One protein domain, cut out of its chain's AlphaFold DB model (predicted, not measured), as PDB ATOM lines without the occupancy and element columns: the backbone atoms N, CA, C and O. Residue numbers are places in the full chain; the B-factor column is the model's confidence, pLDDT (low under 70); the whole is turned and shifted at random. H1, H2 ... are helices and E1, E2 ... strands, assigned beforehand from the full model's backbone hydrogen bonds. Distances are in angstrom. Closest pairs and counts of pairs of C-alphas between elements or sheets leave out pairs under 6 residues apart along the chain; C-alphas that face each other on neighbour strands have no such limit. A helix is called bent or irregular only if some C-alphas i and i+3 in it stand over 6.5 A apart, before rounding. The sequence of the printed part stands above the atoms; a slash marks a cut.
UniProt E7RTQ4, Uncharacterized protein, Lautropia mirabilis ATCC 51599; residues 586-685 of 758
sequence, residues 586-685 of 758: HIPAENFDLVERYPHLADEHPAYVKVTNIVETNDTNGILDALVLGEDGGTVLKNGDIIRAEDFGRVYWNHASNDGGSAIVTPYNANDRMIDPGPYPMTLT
ATOM      1  N   HIS A 586     138.889 145.874 159.542       79.94
ATOM      2  CA  HIS A 586     140.059 145.261 158.923       79.94
ATOM      3  C   HIS A 586     141.170 146.288 158.691       79.94
ATOM      4  O   HIS A 586     140.916 147.371 158.162       79.94
ATOM      5  N   ILE A 587     142.399 145.942 159.078       81.69
ATOM      6  CA  ILE A 587     143.605 146.704 158.759       81.69
ATOM      7  C   ILE A 587     144.237 146.052 157.521       81.69
ATOM      8  O   ILE A 587     144.704 144.915 157.611       81.69
ATOM      9  N   PRO A 588     144.277 146.747 156.369       80.19
ATOM     10  CA  PRO A 588     144.874 146.209 155.153       80.19
ATOM     11  C   PRO A 588     146.331 145.784 155.345       80.19
ATOM     12  O   PRO A 588     147.105 146.478 156.009       80.19
ATOM     13  N   ALA A 589     146.717 144.676 154.704       80.62
ATOM     14  CA  ALA A 589     148.074 144.138 154.778       80.62
ATOM     15  C   ALA A 589     149.138 145.152 154.314       80.62
ATOM     16  O   ALA A 589     150.246 145.166 154.848       80.62
ATOM     17  N   GLU A 590     148.787 146.037 153.375       77.56
ATOM     18  CA  GLU A 590     149.662 147.105 152.873       77.56
ATOM     19  C   GLU A 590     150.115 148.098 153.954       77.56
ATOM     20  O   GLU A 590     151.188 148.676 153.835       77.56
ATOM     21  N   ASN A 591     149.374 148.254 155.061       75.44
ATOM     22  CA  ASN A 591     149.816 149.098 156.179       75.44
ATOM     23  C   ASN A 591     151.035 148.521 156.913       75.44
ATOM     24  O   ASN A 591     151.717 149.245 157.642       75.44
ATOM     25  N   PHE A 592     151.302 147.232 156.718       78.38
ATOM     26  CA  PHE A 592     152.481 146.542 157.218       78.38
ATOM     27  C   PHE A 592     153.562 146.390 156.138       78.38
ATOM     28  O   PHE A 592     154.680 145.999 156.470       78.38
ATOM     29  N   ASP A 593     153.262 146.724 154.876       70.06
ATOM     30  CA  ASP A 593     154.216 146.693 153.771       70.06
ATOM     31  C   ASP A 593     154.867 148.069 153.563       70.06
ATOM     32  O   ASP A 593     154.219 149.106 153.423       70.06
ATOM     33  N   LEU A 594     156.196 148.096 153.560       68.00
ATOM     34  CA  LEU A 594     156.970 149.334 153.505       68.00
ATOM     35  C   LEU A 594     157.271 149.790 152.080       68.00
ATOM     36  O   LEU A 594     157.688 150.934 151.898       68.00
ATOM     37  N   VAL A 595     157.082 148.926 151.081       64.56
ATOM     38  CA  VAL A 595     157.591 149.154 149.721       64.56
ATOM     39  C   VAL A 595     156.920 150.334 149.027       64.56
ATOM     40  O   VAL A 595     157.592 151.104 148.342       64.56
ATOM     41  N   GLU A 596     155.626 150.550 149.260       62.34
ATOM     42  CA  GLU A 596     154.906 151.681 148.665       62.34
ATOM     43  C   GLU A 596     155.311 153.027 149.295       62.34
ATOM     44  O   GLU A 596     155.415 154.048 148.613       62.34
ATOM     45  N   ARG A 597     155.608 153.035 150.602       64.31
ATOM     46  CA  ARG A 597     155.944 154.252 151.358       64.31
ATOM     47  C   ARG A 597     157.444 154.573 151.352       64.31
ATOM     48  O   ARG A 597     157.817 155.743 151.442       64.31
ATOM     49  N   TYR A 598     158.299 153.561 151.202       69.50
ATOM     50  CA  TYR A 598     159.759 153.670 151.154       69.50
ATOM     51  C   TYR A 598     160.314 152.840 149.986       69.50
ATOM     52  O   TYR A 598     160.891 151.774 150.193       69.50
ATOM     53  N   PRO A 599     160.230 153.349 148.742       65.88
ATOM     54  CA  PRO A 599     160.614 152.588 147.547       65.88
ATOM     55  C   PRO A 599     162.088 152.155 147.510       65.88
ATOM     56  O   PRO A 599     162.457 151.245 146.778       65.88
ATOM     57  N   HIS A 600     162.949 152.808 148.297       69.19
ATOM     58  CA  HIS A 600     164.368 152.465 148.433       69.19
ATOM     59  C   HIS A 600     164.622 151.239 149.328       69.19
ATOM     60  O   HIS A 600     165.762 150.796 149.421       69.19
ATOM     61  N   LEU A 601     163.579 150.700 149.968       67.19
ATOM     62  CA  LEU A 601     163.605 149.500 150.809       67.19
ATOM     63  C   LEU A 601     162.885 148.313 150.140       67.19
ATOM     64  O   LEU A 601     162.504 147.370 150.823       67.19
ATOM     65  N   ALA A 602     162.694 148.353 148.813       60.22
ATOM     66  CA  ALA A 602     161.930 147.358 148.050       60.22
ATOM     67  C   ALA A 602     162.417 145.901 148.213       60.22
ATOM     68  O   ALA A 602     161.625 144.978 148.061       60.22
ATOM     69  N   ASP A 603     163.690 145.691 148.570       64.19
ATOM     70  CA  ASP A 603     164.271 144.361 148.806       64.19
ATOM     71  C   ASP A 603     164.185 143.903 150.284       64.19
ATOM     72  O   ASP A 603     164.659 142.819 150.630       64.19
ATOM     73  N   GLU A 604     163.592 144.707 151.178       69.19
ATOM     74  CA  GLU A 604     163.506 144.456 152.626       69.19
ATOM     75  C   GLU A 604     162.051 144.392 153.128       69.19
ATOM     76  O   GLU A 604     161.686 145.063 154.095       69.19
ATOM     77  N   HIS A 605     161.203 143.568 152.501       74.81
ATOM     78  CA  HIS A 605     159.865 143.306 153.044       74.81
ATOM     79  C   HIS A 605     159.951 142.732 154.475       74.81
ATOM     80  O   HIS A 605     160.783 141.854 154.747       74.81
ATOM     81  N   PRO A 606     159.091 143.187 155.403       83.06
ATOM     82  CA  PRO A 606     159.085 142.659 156.758       83.06
ATOM     83  C   PRO A 606     158.655 141.191 156.782       83.06
ATOM     84  O   PRO A 606     157.624 140.821 156.228       83.06
ATOM     85  N   ALA A 607     159.422 140.354 157.483       86.38
ATOM     86  CA  ALA A 607     159.021 138.980 157.795       86.38
ATOM     87  C   ALA A 607     157.982 138.950 158.927       86.38
ATOM     88  O   ALA A 607     157.142 138.049 158.995       86.38
ATOM     89  N   TYR A 608     158.038 139.943 159.817       89.19
ATOM     90  CA  TYR A 608     157.048 140.193 160.854       89.19
ATOM     91  C   TYR A 608     157.108 141.656 161.317       89.19
ATOM     92  O   TYR A 608     158.097 142.361 161.092       89.19
ATOM     93  N   VAL A 609     156.067 142.107 162.013       89.38
ATOM     94  CA  VAL A 609     156.085 143.358 162.773       89.38
ATOM     95  C   VAL A 609     155.896 143.081 164.259       89.38
ATOM     96  O   VAL A 609     155.195 142.148 164.645       89.38
ATOM     97  N   LYS A 610     156.523 143.897 165.105       90.81
ATOM     98  CA  LYS A 610     156.332 143.877 166.554       90.81
ATOM     99  C   LYS A 610     155.447 145.039 166.981       90.81
ATOM    100  O   LYS A 610     155.778 146.196 166.712       90.81
ATOM    101  N   VAL A 611     154.359 144.746 167.681       90.50
ATOM    102  CA  VAL A 611     153.496 145.758 168.291       90.50
ATOM    103  C   VAL A 611     154.276 146.442 169.407       90.50
ATOM    104  O   VAL A 611     154.765 145.799 170.331       90.50
ATOM    105  N   THR A 612     154.452 147.751 169.301       88.69
ATOM    106  CA  THR A 612     155.309 148.535 170.201       88.69
ATOM    107  C   THR A 612     154.492 149.446 171.101       88.69
ATOM    108  O   THR A 612     154.861 149.650 172.255       88.69
ATOM    109  N   ASN A 613     153.382 149.975 170.592       89.62
ATOM    110  CA  ASN A 613     152.444 150.746 171.391       89.62
ATOM    111  C   ASN A 613     151.021 150.577 170.858       89.62
ATOM    112  O   ASN A 613     150.836 150.517 169.645       89.62
ATOM    113  N   ILE A 614     150.033 150.573 171.744       88.81
ATOM    114  CA  ILE A 614     148.611 150.664 171.419       88.81
ATOM    115  C   ILE A 614     148.036 151.713 172.364       88.81
ATOM    116  O   ILE A 614     148.267 151.661 173.572       88.81
ATOM    117  N   VAL A 615     147.333 152.686 171.804       87.19
ATOM    118  CA  VAL A 615     146.632 153.728 172.550       87.19
ATOM    119  C   VAL A 615     145.193 153.728 172.080       87.19
ATOM    120  O   VAL A 615     144.937 154.058 170.924       87.19
ATOM    121  N   GLU A 616     144.274 153.378 172.967       85.12
ATOM    122  CA  GLU A 616     142.834 153.468 172.738       85.12
ATOM    123  C   GLU A 616     142.337 154.877 173.068       85.12
ATOM    124  O   GLU A 616     142.824 155.544 173.984       85.12
ATOM    125  N   THR A 617     141.380 155.358 172.285       80.88
ATOM    126  CA  THR A 617     140.687 156.629 172.496       80.88
ATOM    127  C   THR A 617     139.327 156.327 173.099       80.88
ATOM    128  O   THR A 617     138.582 155.530 172.538       80.88
ATOM    129  N   ASN A 618     139.000 156.973 174.222       70.25
ATOM    130  CA  ASN A 618     137.748 156.761 174.956       70.25
ATOM    131  C   ASN A 618     137.478 155.279 175.268       70.25
ATOM    132  O   ASN A 618     136.399 154.767 174.984       70.25
ATOM    133  N   ASP A 619     138.471 154.589 175.830       77.44
ATOM    134  CA  ASP A 619     138.286 153.233 176.348       77.44
ATOM    135  C   ASP A 619     137.235 153.234 177.476       77.44
ATOM    136  O   ASP A 619     137.357 153.941 178.482       77.44
ATOM    137  N   THR A 620     136.173 152.457 177.267       62.75
ATOM    138  CA  THR A 620     134.998 152.354 178.138       62.75
ATOM    139  C   THR A 620     135.066 151.175 179.103       62.75
ATOM    140  O   THR A 620     134.328 151.173 180.092       62.75
ATOM    141  N   ASN A 621     135.930 150.182 178.864       70.06
ATOM    142  CA  ASN A 621     136.013 148.978 179.694       70.06
ATOM    143  C   ASN A 621     137.332 148.875 180.487       70.06
ATOM    144  O   ASN A 621     137.400 148.088 181.436       70.06
ATOM    145  N   GLY A 622     138.338 149.698 180.171       74.06
ATOM    146  CA  GLY A 622     139.625 149.737 180.870       74.06
ATOM    147  C   GLY A 622     140.570 148.594 180.486       74.06
ATOM    148  O   GLY A 622     141.550 148.347 181.199       74.06
ATOM    149  N   ILE A 623     140.248 147.839 179.434       79.00
ATOM    150  CA  ILE A 623     140.969 146.650 178.986       79.00
ATOM    151  C   ILE A 623     141.510 146.926 177.585       79.00
ATOM    152  O   ILE A 623     140.743 147.117 176.658       79.00
ATOM    153  N   LEU A 624     142.834 146.820 177.425       81.25
ATOM    154  CA  LEU A 624     143.486 146.920 176.120       81.25
ATOM    155  C   LEU A 624     143.103 145.718 175.235       81.25
ATOM    156  O   LEU A 624     143.739 144.657 175.321       81.25
ATOM    157  N   ASP A 625     142.056 145.879 174.433       80.00
ATOM    158  CA  ASP A 625     141.436 144.850 173.595       80.00
ATOM    159  C   ASP A 625     141.159 145.306 172.151       80.00
ATOM    160  O   ASP A 625     140.562 144.566 171.361       80.00
ATOM    161  N   ALA A 626     141.662 146.484 171.772       83.06
ATOM    162  CA  ALA A 626     141.366 147.077 170.481       83.06
ATOM    163  C   ALA A 626     142.094 146.453 169.290       83.06
ATOM    164  O   ALA A 626     141.536 146.454 168.204       83.06
ATOM    165  N   LEU A 627     143.310 145.916 169.422       89.12
ATOM    166  CA  LEU A 627     144.009 145.289 168.290       89.12
ATOM    167  C   LEU A 627     143.855 143.768 168.363       89.12
ATOM    168  O   LEU A 627     144.271 143.157 169.344       89.12
ATOM    169  N   VAL A 628     143.292 143.142 167.330       87.88
ATOM    170  CA  VAL A 628     142.997 141.701 167.319       87.88
ATOM    171  C   VAL A 628     143.483 141.022 166.041       87.88
ATOM    172  O   VAL A 628     143.553 141.632 164.974       87.88
ATOM    173  N   LEU A 629     143.822 139.739 166.149       86.62
ATOM    174  CA  LEU A 629     144.161 138.866 165.031       86.62
ATOM    175  C   LEU A 629     143.013 137.878 164.767       86.62
ATOM    176  O   LEU A 629     142.662 137.090 165.651       86.62
ATOM    177  N   GLY A 630     142.481 137.890 163.543       77.00
ATOM    178  CA  GLY A 630     141.347 137.076 163.086       77.00
ATOM    179  C   GLY A 630     140.027 137.853 163.000       77.00
ATOM    180  O   GLY A 630     139.762 138.721 163.829       77.00
ATOM    181  N   GLU A 631     139.205 137.515 162.002       61.38
ATOM    182  CA  GLU A 631     137.963 138.225 161.633       61.38
ATOM    183  C   GLU A 631     136.900 138.226 162.747       61.38
ATOM    184  O   GLU A 631     136.241 139.237 162.966       61.38
ATOM    185  N   ASP A 632     136.823 137.150 163.534       60.03
ATOM    186  CA  ASP A 632     135.862 137.000 164.641       60.03
ATOM    187  C   ASP A 632     136.331 137.651 165.963       60.03
ATOM    188  O   ASP A 632     135.800 137.351 167.032       60.03
ATOM    189  N   GLY A 633     137.369 138.497 165.929       59.75
ATOM    190  CA  GLY A 633     137.961 139.083 167.139       59.75
ATOM    191  C   GLY A 633     138.846 138.111 167.924       59.75
ATOM    192  O   GLY A 633     138.884 138.162 169.149       59.75
ATOM    193  N   GLY A 634     139.548 137.219 167.217       72.12
ATOM    194  CA  GLY A 634     140.266 136.067 167.772       72.12
ATOM    195  C   GLY A 634     141.260 136.380 168.901       72.12
ATOM    196  O   GLY A 634     140.934 136.268 170.079       72.12
ATOM    197  N   THR A 635     142.522 136.664 168.565       83.94
ATOM    198  CA  THR A 635     143.580 136.889 169.574       83.94
ATOM    199  C   THR A 635     143.827 138.377 169.779       83.94
ATOM    200  O   THR A 635     144.241 139.052 168.843       83.94
ATOM    201  N   VAL A 636     143.640 138.878 171.003       88.12
ATOM    202  CA  VAL A 636     144.007 140.254 171.374       88.12
ATOM    203  C   VAL A 636     145.529 140.415 171.355       88.12
ATOM    204  O   VAL A 636     146.238 139.716 172.081       88.12
ATOM    205  N   LEU A 637     146.012 141.355 170.545       89.50
ATOM    206  CA  LEU A 637     147.414 141.724 170.393       89.50
ATOM    207  C   LEU A 637     147.775 142.845 171.374       89.50
ATOM    208  O   LEU A 637     147.075 143.848 171.489       89.50
ATOM    209  N   LYS A 638     148.901 142.687 172.065       90.19
ATOM    210  CA  LYS A 638     149.407 143.602 173.095       90.19
ATOM    211  C   LYS A 638     150.791 144.129 172.735       90.19
ATOM    212  O   LYS A 638     151.482 143.616 171.855       90.19
ATOM    213  N   ASN A 639     151.238 145.144 173.470       89.88
ATOM    214  CA  ASN A 639     152.605 145.648 173.356       89.88
ATOM    215  C   ASN A 639     153.619 144.519 173.599       89.88
ATOM    216  O   ASN A 639     153.669 143.931 174.677       89.88
ATOM    217  N   GLY A 640     154.459 144.261 172.600       87.38
ATOM    218  CA  GLY A 640     155.449 143.194 172.586       87.38
ATOM    219  C   GLY A 640     155.137 142.062 171.609       87.38
ATOM    220  O   GLY A 640     156.076 141.360 171.226       87.38
ATOM    221  N   ASP A 641     153.880 141.919 171.182       93.88
ATOM    222  CA  ASP A 641     153.442 140.804 170.345       93.88
ATOM    223  C   ASP A 641     153.935 140.925 168.901       93.88
ATOM    224  O   ASP A 641     154.223 142.013 168.396       93.88
ATOM    225  N   ILE A 642     154.058 139.771 168.245       92.00
ATOM    226  CA  ILE A 642     154.572 139.637 166.882       92.00
ATOM    227  C   ILE A 642     153.426 139.256 165.948       92.00
ATOM    228  O   ILE A 642     152.750 138.255 166.172       92.00
ATOM    229  N   ILE A 643     153.272 140.015 164.865       90.50
ATOM    230  CA  ILE A 643     152.372 139.709 163.750       90.50
ATOM    231  C   ILE A 643     153.252 139.272 162.580       90.50
ATOM    232  O   ILE A 643     154.122 140.032 162.152       90.50
ATOM    233  N   ARG A 644     153.081 138.047 162.081       90.75
ATOM    234  CA  ARG A 644     153.890 137.517 160.970       90.75
ATOM    235  C   ARG A 644     153.392 138.042 159.626       90.75
ATOM    236  O   ARG A 644     152.235 138.425 159.507       90.75
ATOM    237  N   ALA A 645     154.234 138.006 158.596       87.19
ATOM    238  CA  ALA A 645     153.842 138.452 157.257       87.19
ATOM    239  C   ALA A 645     152.602 137.721 156.702       87.19
ATOM    240  O   ALA A 645     151.746 138.337 156.075       87.19
ATOM    241  N   GLU A 646     152.456 136.425 157.003       87.25
ATOM    242  CA  GLU A 646     151.273 135.615 156.659       87.25
ATOM    243  C   GLU A 646     149.975 136.073 157.355       87.25
ATOM    244  O   GLU A 646     148.877 135.724 156.920       87.25
ATOM    245  N   ASP A 647     150.099 136.887 158.406       89.88
ATOM    246  CA  ASP A 647     149.018 137.390 159.249       89.88
ATOM    247  C   ASP A 647     148.631 138.844 158.977       89.88
ATOM    248  O   ASP A 647     147.611 139.297 159.493       89.88
ATOM    249  N   PHE A 648     149.393 139.585 158.167       88.56
ATOM    250  CA  PHE A 648     149.154 141.018 157.939       88.56
ATOM    251  C   PHE A 648     147.750 141.314 157.404       88.56
ATOM    252  O   PHE A 648     147.150 142.316 157.774       88.56
ATOM    253  N   GLY A 649     147.193 140.416 156.591       82.88
ATOM    254  CA  GLY A 649     145.824 140.528 156.086       82.88
ATOM    255  C   GLY A 649     144.736 140.106 157.075       82.88
ATOM    256  O   GLY A 649     143.577 140.069 156.684       82.88
ATOM    257  N   ARG A 650     145.073 139.754 158.320       86.50
ATOM    258  CA  ARG A 650     144.135 139.248 159.340       86.50
ATOM    259  C   ARG A 650     144.130 140.093 160.609       86.50
ATOM    260  O   ARG A 650     143.655 139.628 161.642       86.50
ATOM    261  N   VAL A 651     144.695 141.293 160.559       87.44
ATOM    262  CA  VAL A 651     144.715 142.207 161.698       87.44
ATOM    263  C   VAL A 651     143.489 143.099 161.630       87.44
ATOM    264  O   VAL A 651     143.161 143.637 160.573       87.44
ATOM    265  N   TYR A 652     142.820 143.268 162.761       84.44
ATOM    266  CA  TYR A 652     141.647 144.111 162.861       84.44
ATOM    267  C   TYR A 652     141.708 145.005 164.097       84.44
ATOM    268  O   TYR A 652     142.389 144.699 165.077       84.44
ATOM    269  N   TRP A 653     140.968 146.107 164.046       84.50
ATOM    270  CA  TRP A 653     140.712 146.972 165.183       84.50
ATOM    271  C   TRP A 653     139.287 146.762 165.701       84.50
ATOM    272  O   TRP A 653     138.316 147.043 164.999       84.50
ATOM    273  N   ASN A 654     139.154 146.255 166.918       79.06
ATOM    274  CA  ASN A 654     137.897 146.068 167.621       79.06
ATOM    275  C   ASN A 654     137.454 147.385 168.272       79.06
ATOM    276  O   ASN A 654     138.146 147.911 169.138       79.06
ATOM    277  N   HIS A 655     136.290 147.906 167.880       74.62
ATOM    278  CA  HIS A 655     135.723 149.111 168.494       74.62
ATOM    279  C   HIS A 655     134.745 148.829 169.633       74.62
ATOM    280  O   HIS A 655     134.192 149.787 170.161       74.62
ATOM    281  N   ALA A 656     134.506 147.570 170.022       68.06
ATOM    282  CA  ALA A 656     133.513 147.197 171.041       68.06
ATOM    283  C   ALA A 656     133.581 148.044 172.325       68.06
ATOM    284  O   ALA A 656     132.547 148.309 172.932       68.06
ATOM    285  N   SER A 657     134.780 148.489 172.692       66.12
ATOM    286  CA  SER A 657     135.106 149.192 173.931       66.12
ATOM    287  C   SER A 657     135.683 150.600 173.739       66.12
ATOM    288  O   SER A 657     135.852 151.300 174.731       66.12
ATOM    289  N   ASN A 658     135.996 151.038 172.513       71.62
ATOM    290  CA  ASN A 658     136.769 152.263 172.266       71.62
ATOM    291  C   ASN A 658     136.329 153.006 170.993       71.62
ATOM    292  O   ASN A 658     135.835 152.421 170.025       71.62
ATOM    293  N   ASP A 659     136.583 154.312 170.959       70.50
ATOM    294  CA  ASP A 659     136.318 155.194 169.820       70.50
ATOM    295  C   ASP A 659     137.550 155.307 168.903       70.50
ATOM    296  O   ASP A 659     137.865 156.379 168.382       70.50
ATOM    297  N   GLY A 660     138.264 154.197 168.691       75.69
ATOM    298  CA  GLY A 660     139.478 154.125 167.877       75.69
ATOM    299  C   GLY A 660     140.758 154.357 168.666       75.69
ATOM    300  O   GLY A 660     140.805 154.174 169.879       75.69
ATOM    301  N   GLY A 661     141.834 154.738 167.982       83.25
ATOM    302  CA  GLY A 661     143.131 154.888 168.627       83.25
ATOM    303  C   GLY A 661     144.320 154.935 167.682       83.25
ATOM    304  O   GLY A 661     144.221 155.340 166.522       83.25
ATOM    305  N   SER A 662     145.478 154.533 168.197       86.25
ATOM    306  CA  SER A 662     146.677 154.340 167.393       86.25
ATOM    307  C   SER A 662     147.432 153.086 167.808       86.25
ATOM    308  O   SER A 662     147.556 152.795 168.996       86.25
ATOM    309  N   ALA A 663     147.972 152.373 166.825       87.69
ATOM    310  CA  ALA A 663     148.944 151.311 167.036       87.69
ATOM    311  C   ALA A 663     150.279 151.719 166.420       87.69
ATOM    312  O   ALA A 663     150.326 152.264 165.322       87.69
ATOM    313  N   ILE A 664     151.377 151.439 167.109       87.69
ATOM    314  CA  ILE A 664     152.728 151.591 166.585       87.69
ATOM    315  C   ILE A 664     153.304 150.200 166.401       87.69
ATOM    316  O   ILE A 664     153.429 149.453 167.372       87.69
ATOM    317  N   VAL A 665     153.697 149.870 165.175       87.88
ATOM    318  CA  VAL A 665     154.368 148.603 164.864       87.88
ATOM    319  C   VAL A 665     155.782 148.847 164.363       87.88
ATOM    320  O   VAL A 665     156.061 149.849 163.710       87.88
ATOM    321  N   THR A 666     156.697 147.937 164.669       88.00
ATOM    322  CA  THR A 666     158.087 148.010 164.216       88.00
ATOM    323  C   THR A 666     158.399 146.785 163.352       88.00
ATOM    324  O   THR A 666     158.312 145.671 163.862       88.00
ATOM    325  N   PRO A 667     158.735 146.959 162.067       87.00
ATOM    326  CA  PRO A 667     159.022 145.885 161.129       87.00
ATOM    327  C   PRO A 667     160.427 145.326 161.305       87.00
ATOM    328  O   PRO A 667     161.393 146.054 161.551       87.00
ATOM    329  N   TYR A 668     160.528 144.012 161.135       86.44
ATOM    330  CA  TYR A 668     161.768 143.252 161.184       86.44
ATOM    331  C   TYR A 668     161.854 142.343 159.961       86.44
ATOM    332  O   TYR A 668     160.854 141.782 159.505       86.44
ATOM    333  N   ASN A 669     163.061 142.188 159.423       85.31
ATOM    334  CA  ASN A 669     163.311 141.220 158.359       85.31
ATOM    335  C   ASN A 669     163.480 139.795 158.926       85.31
ATOM    336  O   ASN A 669     163.480 139.584 160.137       85.31
ATOM    337  N   ALA A 670     163.666 138.806 158.048       84.75
ATOM    338  CA  ALA A 670     163.800 137.397 158.436       84.75
ATOM    339  C   ALA A 670     165.041 137.072 159.304       84.75
ATOM    340  O   ALA A 670     165.142 135.963 159.817       84.75
ATOM    341  N   ASN A 671     165.980 138.014 159.461       86.69
ATOM    342  CA  ASN A 671     167.184 137.874 160.287       86.69
ATOM    343  C   ASN A 671     167.065 138.627 161.629       86.69
ATOM    344  O   ASN A 671     168.089 138.978 162.216       86.69
ATOM    345  N   ASP A 672     165.844 138.947 162.074       84.81
ATOM    346  CA  ASP A 672     165.540 139.714 163.294       84.81
ATOM    347  C   ASP A 672     166.180 141.116 163.341       84.81
ATOM    348  O   ASP A 672     166.319 141.732 164.404       84.81
ATOM    349  N   ARG A 673     166.560 141.673 162.183       85.69
ATOM    350  CA  ARG A 673     167.050 143.050 162.092       85.69
ATOM    351  C   ARG A 673     165.870 143.990 161.885       85.69
ATOM    352  O   ARG A 673     165.105 143.822 160.937       85.69
ATOM    353  N   MET A 674     165.768 145.001 162.747       82.19
ATOM    354  CA  MET A 674     164.814 146.097 162.589       82.19
ATOM    355  C   MET A 674     165.050 146.806 161.252       82.19
ATOM    356  O   MET A 674     166.194 147.130 160.920       82.19
ATOM    357  N   ILE A 675     163.979 147.035 160.499       80.69
ATOM    358  CA  ILE A 675     164.029 147.774 159.237       80.69
ATOM    359  C   ILE A 675     163.881 149.276 159.555       80.69
ATOM    360  O   ILE A 675     162.942 149.683 160.240       80.69
ATOM    361  N   ASP A 676     164.846 150.083 159.107       68.25
ATOM    362  CA  ASP A 676     164.916 151.546 159.289       68.25
ATOM    363  C   ASP A 676     163.942 152.244 158.314       68.25
ATOM    364  O   ASP A 676     163.870 151.798 157.168       68.25
ATOM    365  N   PRO A 677     163.189 153.310 158.684       58.59
ATOM    366  CA  PRO A 677     163.281 154.150 159.892       58.59
ATOM    367  C   PRO A 677     162.720 153.597 161.221       58.59
ATOM    368  O   PRO A 677     163.045 154.141 162.275       58.59
ATOM    369  N   GLY A 678     161.891 152.545 161.225       65.56
ATOM    370  CA  GLY A 678     161.213 152.057 162.442       65.56
ATOM    371  C   GLY A 678     160.305 153.094 163.146       65.56
ATOM    372  O   GLY A 678     160.281 154.274 162.811       65.56
ATOM    373  N   PRO A 679     159.668 152.685 164.255       71.50
ATOM    374  CA  PRO A 679     158.203 152.664 164.495       71.50
ATOM    375  C   PRO A 679     157.252 153.308 163.462       71.50
ATOM    376  O   PRO A 679     157.341 154.488 163.138       71.50
ATOM    377  N   TYR A 680     156.226 152.553 163.072       75.50
ATOM    378  CA  TYR A 680     155.178 152.966 162.140       75.50
ATOM    379  C   TYR A 680     153.866 153.192 162.889       75.50
ATOM    380  O   TYR A 680     153.246 152.218 163.326       75.50
ATOM    381  N   PRO A 681     153.444 154.455 163.065       78.50
ATOM    382  CA  PRO A 681     152.151 154.759 163.644       78.50
ATOM    383  C   PRO A 681     151.045 154.514 162.616       78.50
ATOM    384  O   PRO A 681     151.077 155.025 161.494       78.50
ATOM    385  N   MET A 682     150.039 153.764 163.033       78.50
ATOM    386  CA  MET A 682     148.756 153.613 162.369       78.50
ATOM    387  C   MET A 682     147.717 154.316 163.227       78.50
ATOM    388  O   MET A 682     147.489 153.925 164.370       78.50
ATOM    389  N   THR A 683     147.106 155.364 162.685       77.25
ATOM    390  CA  THR A 683     145.977 156.036 163.327       77.25
ATOM    391  C   THR A 683     144.691 155.398 162.829       77.25
ATOM    392  O   THR A 683     144.431 155.377 161.627       77.25
ATOM    393  N   LEU A 684     143.889 154.891 163.757       72.19
ATOM    394  CA  LEU A 684     142.667 154.143 163.496       72.19
ATOM    395  C   LEU A 684     141.511 154.927 164.112       72.19
ATOM    396  O   LEU A 684     141.061 154.661 165.220       72.19
ATOM    397  N   THR A 685     141.093 155.982 163.414       61.31
ATOM    398  CA  THR A 685     139.926 156.784 163.797       61.31
ATOM    399  C   THR A 685     138.645 156.129 163.284       61.31
ATOM    400  O   THR A 685     138.603 155.770 162.101       61.31
TER     401      THR A 685
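Overview. This is residues 586 to 685 of the 758 residues of an uncharacterized protein of Lautropia mirabilis ATCC 51599 (UniProt E7RTQ4). A strongly twisted sheet of four strands, E3, E1, E5 and E6, makes one wall of the domain, and opposite part of it lie the small two-strand sheet E2 and E4 and two short helices, H1 and H2, only loosely joined to it by few contacts. Loops extend the body at both ends of its long axis, around His 600 and around Asn 621. The printed part has 100 residues, with named elements in the order H1 E1 E2 E3 H2 E4 E5 E6; under half of the residues are in them, and the class is mixed, helices and strands. Both sheets are antiparallel, the larger in the order E3, E1, E5, E6. The whole is compact, with a radius of gyration of the C-alphas of 13.4 A, yet elongated in outline, spanning 42 by 22 by 21 A.

Along the chain. Start in the large sheet: find C-alpha 608 at (157.048, 140.193, 160.854), where E1, residues 608 to 616, begins; it runs 22.8 A and bends by 57 degrees at residue 612. E5, residues 661 to 668, is 23.2 A long. E6, residues 680 to 684, is 12.6 A long and ends at C-alpha 684, (142.667, 154.143, 163.496). E3 is residues 642 to 644, 6.3 A. The small sheet has E2, residues 627 to 629, 7.2 A, and E4, residues 651 to 654, 9.8 A. H1, residues 589 to 592, is 5.6 A long; H2, residues 645 to 650, is 10.0 A long and irregular, with C-alphas 646 and 649 7.4 A apart.

Arrangement. Look first at inner strands E1 and E5, where N 610 and O 666 are 2.8 A apart. E5 and E6 form a hairpin, with N 663 and O 682 at 2.9 A. At the other edge, E3 pairs with E1 through N 609 and O 643, 2.8 A. In the small sheet, N 628 and O 652 are 2.9 A apart, and residues 586 to 587 pair antiparallel with residues 651 to 652 of E4. Between the sheets, the closest C-alphas of E4 and E6, Trp 653 and Leu 684, are 7.6 A apart; E1 and E4 are apart. H1 and H2 touch, closest at the C-alphas of Ala 589 and Gly 649, 4.5 A, and each only grazes the large sheet. In H2, 0 of 2 O i to N i+4 pairs but 2 of 3 O i to N i+3 pairs are within hydrogen-bond range; H1 is too short for an i+4 pair.

Size, cuts and confidence. The C-alphas farthest apart, those of His 600 and Asn 621, are 42.3 A apart. The printed part has no cut. The links H1 to E1, E2 to E3 and E5 to E6 are long. The model's mean pLDDT of the printed part is 79.2; look for values under 70 at residues 594 to 604, 620, 631 to 633, 656 to 657, 676 to 678 and 685.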